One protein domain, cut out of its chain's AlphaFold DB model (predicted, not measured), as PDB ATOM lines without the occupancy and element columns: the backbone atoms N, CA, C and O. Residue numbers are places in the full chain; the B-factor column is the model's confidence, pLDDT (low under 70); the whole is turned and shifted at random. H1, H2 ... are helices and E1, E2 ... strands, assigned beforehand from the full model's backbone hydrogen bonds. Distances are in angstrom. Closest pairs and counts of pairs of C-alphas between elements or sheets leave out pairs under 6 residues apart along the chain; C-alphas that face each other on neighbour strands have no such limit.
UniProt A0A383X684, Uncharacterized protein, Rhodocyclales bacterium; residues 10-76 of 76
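Overview. This is residues 10 to 76 of the 76 residues of an uncharacterized protein of Rhodocyclales bacterium (UniProt A0A383X684). A small, strongly twisted sheet of four strands makes a head, and the long helix H1 runs out of its edge strand E4 as an arm, with residues 55 to 76 sticking out free. The strands run E1, E2, E3, E4 across the sheet, all antiparallel, a meander in which each strand is the neighbour of the one before; E1 bends by 89 degrees at residue 14. The printed part has 67 residues, with four named strands followed by one named helix, and its class is mixed, helices and strands. It is only just loose, close to extended, with a radius of gyration of the C-alphas of 15.9 A; the spans are 48 by 33 by 17 A, and the arm makes the length.

Arrangement. E2, residues 22 to 30, and E3, residues 35 to 40, are inner strands and a hairpin, at 164 degrees, with N 29 and O 37 2.8 A apart. E1, residues 10 to 19, is an edge strand and forms a hairpin with E2, at 147 degrees; N 11 and O 28 are 2.8 A apart. E4, residues 47 to 50, is the other edge strand and forms a hairpin with E3, at 155 degrees; N 36 and O 49 are 2.8 A apart. These N and O pairs are within hydrogen-bond range. E1 and E4 are apart. H1, residues 51 to 73, only grazes the sheet with its residues 51 to 54; its closest C-alphas to E3 are those of Leu 51 and Thr 35, 5.2 A apart. In H1 every O i to N i+4 pair is within hydrogen-bond range.

Along the chain. E1 begins at C-alpha 10 (487.499, 10.846, 628.161) and measures 19.6 A. E2 measures 24.8 A, E3 16.9 A and E4 10.2 A. H1 measures 33.2 A, from C-alpha 51 (496.804, 20.191, 634.137) to C-alpha 73 (477.194, 41.670, 650.236).

Size, cuts and confidence. The two C-alphas farthest apart, those of Arg 44 and Lys 76, are 48.4 A apart. The printed part has no cut and no long link. The mean pLDDT of the printed part is 91.3, and residues 75 to 76 are under 70.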
ATOM      1  N   THR A  10     488.309   9.876 628.904       95.44
ATOM      2  CA  THR A  10     487.499  10.846 628.161       95.44
ATOM      3  C   THR A  10     486.093  10.962 628.741       95.44
ATOM      4  O   THR A  10     485.420   9.961 628.997       95.44
ATOM      5  N   ARG A  11     485.614  12.196 628.906       94.50
ATOM      6  CA  ARG A  11     484.251  12.528 629.334       94.50
ATOM      7  C   ARG A  11     483.651  13.599 628.431       94.50
ATOM      8  O   ARG A  11     484.354  14.464 627.920       94.50
ATOM      9  N   ARG A  12     482.336  13.527 628.233       94.69
ATOM     10  CA  ARG A  12     481.564  14.590 627.578       94.69
ATOM     11  C   ARG A  12     480.968  15.469 628.663       94.69
ATOM     12  O   ARG A  12     480.429  14.936 629.628       94.69
ATOM     13  N   THR A  13     481.073  16.777 628.500       93.00
ATOM     14  CA  THR A  13     480.418  17.742 629.380       93.00
ATOM     15  C   THR A  13     478.961  17.911 628.962       93.00
ATOM     16  O   THR A  13     478.591  17.654 627.810       93.00
ATOM     17  N   GLU A  14     478.130  18.360 629.894       91.44
ATOM     18  CA  GLU A  14     476.761  18.785 629.584       91.44
ATOM     19  C   GLU A  14     476.754  20.151 628.884       91.44
ATOM     20  O   GLU A  14     475.916  20.404 628.017       91.44
ATOM     21  N   ASP A  15     477.759  20.982 629.178       89.38
ATOM     22  CA  ASP A  15     477.941  22.290 628.561       89.38
ATOM     23  C   ASP A  15     478.164  22.205 627.050       89.38
ATOM     24  O   ASP A  15     478.878  21.331 626.536       89.38
ATOM     25  N   THR A  16     477.581  23.173 626.338       92.44
ATOM     26  CA  THR A  16     477.732  23.319 624.889       92.44
ATOM     27  C   THR A  16     478.427  24.619 624.522       92.44
ATOM     28  O   THR A  16     478.057  25.702 624.979       92.44
ATOM     29  N   ILE A  17     479.390  24.511 623.613       90.69
ATOM     30  CA  ILE A  17     480.100  25.640 623.018       90.69
ATOM     31  C   ILE A  17     479.628  25.859 621.580       90.69
ATOM     32  O   ILE A  17     479.136  24.939 620.916       90.69
ATOM     33  N   ARG A  18     479.763  27.092 621.092       91.75
ATOM     34  CA  ARG A  18     479.513  27.420 619.687       91.75
ATOM     35  C   ARG A  18     480.774  27.119 618.878       91.75
ATOM     36  O   ARG A  18     481.809  27.727 619.112       91.75
ATOM     37  N   ASP A  19     480.664  26.196 617.932       89.25
ATOM     38  CA  ASP A  19     481.711  25.817 616.982       89.25
ATOM     39  C   ASP A  19     481.211  26.130 615.563       89.25
ATOM     40  O   ASP A  19     480.425  25.379 614.969       89.25
ATOM     41  N   GLY A  20     481.581  27.312 615.064       87.38
ATOM     42  CA  GLY A  20     481.045  27.881 613.826       87.38
ATOM     43  C   GLY A  20     479.523  28.075 613.885       87.38
ATOM     44  O   GLY A  20     479.001  28.837 614.707       87.38
ATOM     45  N   SER A  21     478.800  27.378 613.004       90.06
ATOM     46  CA  SER A  21     477.332  27.407 612.926       90.06
ATOM     47  C   SER A  21     476.629  26.401 613.846       90.06
ATOM     48  O   SER A  21     475.402  26.398 613.907       90.06
ATOM     49  N   LYS A  22     477.364  25.544 614.572       92.19
ATOM     50  CA  LYS A  22     476.786  24.457 615.380       92.19
ATOM     51  C   LYS A  22     477.060  24.658 616.868       92.19
ATOM     52  O   LYS A  22     478.129  25.125 617.252       92.19
ATOM     53  N   ARG A  23     476.117  24.251 617.724       93.44
ATOM     54  CA  ARG A  23     476.384  24.047 619.156       93.44
ATOM     55  C   ARG A  23     476.810  22.606 619.372       93.44
ATOM     56  O   ARG A  23     476.128  21.687 618.924       93.44
ATOM     57  N   ARG A  24     477.948  22.408 620.027       93.38
ATOM     58  CA  ARG A  24     478.519  21.085 620.284       93.38
ATOM     59  C   ARG A  24     478.847  20.961 621.758       93.38
ATOM     60  O   ARG A  24     479.272  21.935 622.373       93.38
ATOM     61  N   ARG A  25     478.669  19.764 622.312       94.88
ATOM     62  CA  ARG A  25     479.170  19.461 623.655       94.88
ATOM     63  C   ARG A  25     480.686  19.525 623.657       94.88
ATOM     64  O   ARG A  25     481.320  19.242 622.636       94.88
ATOM     65  N   MET A  26     481.255  19.876 624.796       94.62
ATOM     66  CA  MET A  26     482.687  19.738 624.983       94.62
ATOM     67  C   MET A  26     483.046  18.302 625.365       94.62
ATOM     68  O   MET A  26     482.316  17.595 626.059       94.62
ATOM     69  N   VAL A  27     484.190  17.854 624.871       95.44
ATOM     70  CA  VAL A  27     484.809  16.583 625.215       95.44
ATOM     71  C   VAL A  27     486.128  16.904 625.888       95.44
ATOM     72  O   VAL A  27     486.934  17.664 625.353       95.44
ATOM     73  N   VAL A  28     486.319  16.321 627.061       95.31
ATOM     74  CA  VAL A  28     487.497  16.502 627.897       95.31
ATOM     75  C   VAL A  28     488.188  15.157 628.044       95.31
ATOM     76  O   VAL A  28     487.547  14.171 628.412       95.31
ATOM     77  N   THR A  29     489.485  15.114 627.774       95.62
ATOM     78  CA  THR A  29     490.317  13.920 627.913       95.62
ATOM     79  C   THR A  29     491.443  14.199 628.893       95.62
ATOM     80  O   THR A  29     492.222  15.117 628.689       95.62
ATOM     81  N   LEU A  30     491.560  13.401 629.950       94.56
ATOM     82  CA  LEU A  30     492.713  13.428 630.848       94.56
ATOM     83  C   LEU A  30     493.737  12.407 630.369       94.56
ATOM     84  O   LEU A  30     493.429  11.216 630.322       94.56
ATOM     85  N   TYR A  31     494.938  12.861 630.026       94.62
ATOM     86  CA  TYR A  31     496.026  12.008 629.563       94.62
ATOM     87  C   TYR A  31     496.986  11.629 630.710       94.62
ATOM     88  O   TYR A  31     497.158  12.402 631.656       94.62
ATOM     89  N   PRO A  32     497.665  10.465 630.630       93.06
ATOM     90  CA  PRO A  32     498.657  10.021 631.622       93.06
ATOM     91  C   PRO A  32     499.809  10.997 631.890       93.06
ATOM     92  O   PRO A  32     500.350  11.034 632.990       93.06
ATOM     93  N   ASN A  33     500.181  11.807 630.900       91.88
ATOM     94  CA  ASN A  33     501.287  12.764 630.966       91.88
ATOM     95  C   ASN A  33     500.913  14.089 631.661       91.88
ATOM     96  O   ASN A  33     501.552  15.109 631.425       91.88
ATOM     97  N   SER A  34     499.871  14.090 632.496       90.56
ATOM     98  CA  SER A  34     499.366  15.281 633.193       90.56
ATOM     99  C   SER A  34     498.911  16.416 632.266       90.56
ATOM    100  O   SER A  34     498.996  17.594 632.616       90.56
ATOM    101  N   THR A  35     498.387  16.068 631.089       95.44
ATOM    102  CA  THR A  35     497.735  17.021 630.184       95.44
ATOM    103  C   THR A  35     496.240  16.752 630.084       95.44
ATOM    104  O   THR A  35     495.762  15.633 630.296       95.44
ATOM    105  N   ILE A  36     495.492  17.804 629.775       95.12
ATOM    106  CA  ILE A  36     494.066  17.758 629.499       95.12
ATOM    107  C   ILE A  36     493.831  18.179 628.053       95.12
ATOM    108  O   ILE A  36     494.234  19.260 627.630       95.12
ATOM    109  N   GLY A  37     493.208  17.288 627.293       95.75
ATOM    110  CA  GLY A  37     492.706  17.549 625.958       95.75
ATOM    111  C   GLY A  37     491.291  18.086 626.013       95.75
ATOM    112  O   GLY A  37     490.439  17.554 626.729       95.75
ATOM    113  N   ILE A  38     491.036  19.146 625.262       94.75
ATOM    114  CA  ILE A  38     489.733  19.788 625.153       94.75
ATOM    115  C   ILE A  38     489.368  19.888 623.681       94.75
ATOM    116  O   ILE A  38     490.128  20.418 622.874       94.75
ATOM    117  N   ARG A  39     488.170  19.414 623.325       94.50
ATOM    118  CA  ARG A  39     487.646  19.563 621.964       94.50
ATOM    119  C   ARG A  39     486.129  19.666 621.904       94.50
ATOM    120  O   ARG A  39     485.441  19.065 622.731       94.50
ATOM    121  N   PRO A  40     485.574  20.334 620.884       95.00
ATOM    122  CA  PRO A  40     484.176  20.151 620.525       95.00
ATOM    123  C   PRO A  40     483.892  18.694 620.114       95.00
ATOM    124  O   PRO A  40     484.715  18.010 619.502       95.00
ATOM    125  N   GLU A  41     482.698  18.194 620.413       94.38
ATOM    126  CA  GLU A  41     482.297  16.844 620.018       94.38
ATOM    127  C   GLU A  41     482.294  16.681 618.486       94.38
ATOM    128  O   GLU A  41     481.907  17.580 617.735       94.38
ATOM    129  N   ARG A  42     482.685  15.497 617.996       90.12
ATOM    130  CA  ARG A  42     482.750  15.174 616.556       90.12
ATOM    131  C   ARG A  42     483.668  16.112 615.758       90.12
ATOM    132  O   ARG A  42     483.422  16.354 614.575       90.12
ATOM    133  N   THR A  43     484.707  16.657 616.385       89.50
ATOM    134  CA  THR A  43     485.803  17.349 615.697       89.50
ATOM    135  C   THR A  43     487.132  16.657 615.994       89.50
ATOM    136  O   THR A  43     487.268  15.907 616.967       89.50
ATOM    137  N   ARG A  44     488.113  16.872 615.112       88.75
ATOM    138  CA  ARG A  44     489.494  16.389 615.279       88.75
ATOM    139  C   ARG A  44     490.422  17.434 615.907       88.75
ATOM    140  O   ARG A  44     491.576  17.125 616.156       88.75
ATOM    141  N   ARG A  45     489.935  18.659 616.121       89.06
ATOM    142  CA  ARG A  45     490.715  19.754 616.708       89.06
ATOM    143  C   ARG A  45     490.674  19.613 618.221       89.06
ATOM    144  O   ARG A  45     489.612  19.810 618.804       89.06
ATOM    145  N   GLU A  46     491.796  19.220 618.806       93.75
ATOM    146  CA  GLU A  46     491.979  19.088 620.247       93.75
ATOM    147  C   GLU A  46     493.070  20.050 620.702       93.75
ATOM    148  O   GLU A  46     494.161  20.063 620.138       93.75
ATOM    149  N   GLU A  47     492.749  20.847 621.712       94.56
ATOM    150  CA  GLU A  47     493.702  21.703 622.407       94.56
ATOM    151  C   GLU A  47     494.242  20.938 623.612       94.56
ATOM    152  O   GLU A  47     493.463  20.406 624.408       94.56
ATOM    153  N   LEU A  48     495.566  20.877 623.752       95.81
ATOM    154  CA  LEU A  48     496.232  20.223 624.876       95.81
ATOM    155  C   LEU A  48     496.745  21.278 625.848       95.81
ATOM    156  O   LEU A  48     497.519  22.158 625.480       95.81
ATOM    157  N   ILE A  49     496.337  21.162 627.105       94.88
ATOM    158  CA  ILE A  49     496.711  22.099 628.160       94.88
ATOM    159  C   ILE A  49     497.377  21.313 629.296       94.88
ATOM    160  O   ILE A  49     496.901  20.233 629.654       94.88
ATOM    161  N   PRO A  50     498.467  21.807 629.903       95.31
ATOM    162  CA  PRO A  50     498.983  21.228 631.139       95.31
ATOM    163  C   PRO A  50     497.937  21.303 632.260       95.31
ATOM    164  O   PRO A  50     497.296  22.339 632.455       95.31
ATOM    165  N   LEU A  51     497.772  20.223 633.032       91.25
ATOM    166  CA  LEU A  51     496.804  20.191 634.137       91.25
ATOM    167  C   LEU A  51     497.077  21.261 635.195       91.25
ATOM    168  O   LEU A  51     496.136  21.819 635.760       91.25
ATOM    169  N   GLU A  52     498.349  21.572 635.430       92.69
ATOM    170  CA  GLU A  52     498.766  22.628 636.348       92.69
ATOM    171  C   GLU A  52     498.152  23.983 635.967       92.69
ATOM    172  O   GLU A  52     497.576  24.674 636.809       92.69
ATOM    173  N   THR A  53     498.193  24.338 634.682       93.44
ATOM    174  CA  THR A  53     497.615  25.584 634.167       93.44
ATOM    175  C   THR A  53     496.111  25.636 634.423       93.44
ATOM    176  O   THR A  53     495.595  26.644 634.909       93.44
ATOM    177  N   VAL A  54     495.397  24.535 634.166       91.75
ATOM    178  CA  VAL A  54     493.949  24.455 634.415       91.75
ATOM    179  C   VAL A  54     493.623  24.609 635.898       91.75
ATOM    180  O   VAL A  54     492.699  25.348 636.247       91.75
ATOM    181  N   TRP A  55     494.404  23.984 636.780       92.94
ATOM    182  CA  TRP A  55     494.242  24.139 638.223       92.94
ATOM    183  C   TRP A  55     494.438  25.593 638.671       92.94
ATOM    184  O   TRP A  55     493.602  26.132 639.403       92.94
ATOM    185  N   TRP A  56     495.477  26.269 638.173       95.62
ATOM    186  CA  TRP A  56     495.713  27.684 638.463       95.62
ATOM    187  C   TRP A  56     494.565  28.583 638.003       95.62
ATOM    188  O   TRP A  56     494.152  29.483 638.740       95.62
ATOM    189  N   HIS A  57     494.019  28.345 636.807       93.44
ATOM    190  CA  HIS A  57     492.856  29.088 636.320       93.44
ATOM    191  C   HIS A  57     491.618  28.846 637.187       93.44
ATOM    192  O   HIS A  57     490.947  29.810 637.558       93.44
ATOM    193  N   ALA A  58     491.348  27.595 637.565       92.56
ATOM    194  CA  ALA A  58     490.226  27.252 638.434       92.56
ATOM    195  C   ALA A  58     490.339  27.933 639.809       92.56
ATOM    196  O   ALA A  58     489.368  28.508 640.305       92.56
ATOM    197  N   LEU A  59     491.540  27.950 640.397       95.69
ATOM    198  CA  LEU A  59     491.796  28.667 641.645       95.69
ATOM    199  C   LEU A  59     491.564  30.171 641.514       95.69
ATOM    200  O   LEU A  59     490.877  30.760 642.352       95.69
ATOM    201  N   LYS A  60     492.114  30.800 640.471       95.69
ATOM    202  CA  LYS A  60     491.930  32.239 640.230       95.69
ATOM    203  C   LYS A  60     490.455  32.586 640.044       95.69
ATOM    204  O   LYS A  60     489.992  33.575 640.617       95.69
ATOM    205  N   ALA A  61     489.713  31.768 639.300       93.31
ATOM    206  CA  ALA A  61     488.277  31.937 639.113       93.31
ATOM    207  C   ALA A  61     487.523  31.844 640.450       93.31
ATOM    208  O   ALA A  61     486.740  32.739 640.764       93.31
ATOM    209  N   ARG A  62     487.827  30.837 641.284       93.69
ATOM    210  CA  ARG A  62     487.224  30.679 642.619       93.69
ATOM    211  C   ARG A  62     487.469  31.894 643.513       93.69
ATOM    212  O   ARG A  62     486.526  32.456 644.060       93.69
ATOM    213  N   VAL A  63     488.722  32.338 643.620       95.69
ATOM    214  CA  VAL A  63     489.087  33.499 644.451       95.69
ATOM    215  C   VAL A  63     488.400  34.771 643.954       95.69
ATOM    216  O   VAL A  63     487.938  35.586 644.755       95.69
ATOM    217  N   THR A  64     488.310  34.952 642.637       94.56
ATOM    218  CA  THR A  64     487.620  36.106 642.045       94.56
ATOM    219  C   THR A  64     486.130  36.078 642.376       94.56
ATOM    220  O   THR A  64     485.601  37.076 642.864       94.56
ATOM    221  N   ALA A  65     485.477  34.925 642.220       92.56
ATOM    222  CA  ALA A  65     484.067  34.748 642.556       92.56
ATOM    223  C   ALA A  65     483.781  35.037 644.044       92.56
ATOM    224  O   ALA A  65     482.836  35.756 644.368       92.56
ATOM    225  N   GLU A  66     484.634  34.562 644.958       93.38
ATOM    226  CA  GLU A  66     484.517  34.857 646.394       93.38
ATOM    227  C   GLU A  66     484.655  36.356 646.700       93.38
ATOM    228  O   GLU A  66     483.901  36.913 647.505       93.38
ATOM    229  N   ARG A  67     485.613  37.036 646.055       93.62
ATOM    230  CA  ARG A  67     485.807  38.487 646.209       93.62
ATOM    231  C   ARG A  67     484.595  39.268 645.710       93.62
ATOM    232  O   ARG A  67     484.157  40.206 646.379       93.62
ATOM    233  N   GLU A  68     484.034  38.882 644.569       92.38
ATOM    234  CA  GLU A  68     482.832  39.511 644.026       92.38
ATOM    235  C   GLU A  68     481.611  39.304 644.920       92.38
ATOM    236  O   GLU A  68     480.874  40.264 645.163       92.38
ATOM    237  N   ALA A  69     481.424  38.097 645.460       91.19
ATOM    238  CA  ALA A  69     480.352  37.800 646.407       91.19
ATOM    239  C   ALA A  69     480.458  38.677 647.668       91.19
ATOM    240  O   ALA A  69     479.487  39.331 648.055       91.19
ATOM    241  N   LYS A  70     481.660  38.796 648.252       91.44
ATOM    242  CA  LYS A  70     481.918  39.693 649.395       91.44
ATOM    243  C   LYS A  70     481.633  41.159 649.058       91.44
ATOM    244  O   LYS A  70     481.054  41.873 649.875       91.44
ATOM    245  N   ARG A  71     482.007  41.620 647.859       89.56
ATOM    246  CA  ARG A  71     481.742  42.999 647.412       89.56
ATOM    247  C   ARG A  71     480.248  43.272 647.244       89.56
ATOM    248  O   ARG A  71     479.802  44.351 647.615       89.56
ATOM    249  N   LYS A  72     479.482  42.322 646.697       83.19
ATOM    250  CA  LYS A  72     478.021  42.443 646.559       83.19
ATOM    251  C   LYS A  72     477.331  42.500 647.923       83.19
ATOM    252  O   LYS A  72     476.488  43.365 648.115       83.19
ATOM    253  N   ASN A  73     477.756  41.674 648.880       76.00
ATOM    254  CA  ASN A  73     477.194  41.670 650.236       76.00
ATOM    255  C   ASN A  73     477.485  42.953 651.029       76.00
ATOM    256  O   ASN A  73     476.725  43.280 651.923       76.00
ATOM    257  N   ARG A  74     478.558  43.690 650.709       70.69
ATOM    258  CA  ARG A  74     478.856  45.000 651.324       70.69
ATOM    259  C   ARG A  74     478.064  46.169 650.732       70.69
ATOM    260  O   ARG A  74     478.086  47.249 651.303       70.69
ATOM    261  N   LYS A  75     477.457  45.992 649.555       61.69
ATOM    262  CA  LYS A  75     476.663  47.028 648.871       61.69
ATOM    263  C   LYS A  75     475.159  46.915 649.155       61.69
ATOM    264  O   LYS A  75     474.396  47.684 648.580       61.69
ATOM    265  N   LYS A  76     474.753  45.929 649.950       52.38
ATOM    266  CA  LYS A  76     473.374  45.668 650.354       52.38
ATOM    267  C   LYS A  76     473.225  46.044 651.819       52.38
ATOM    268  O   LYS A  76     472.134  46.531 652.163       52.38
TER     269      LYS A  76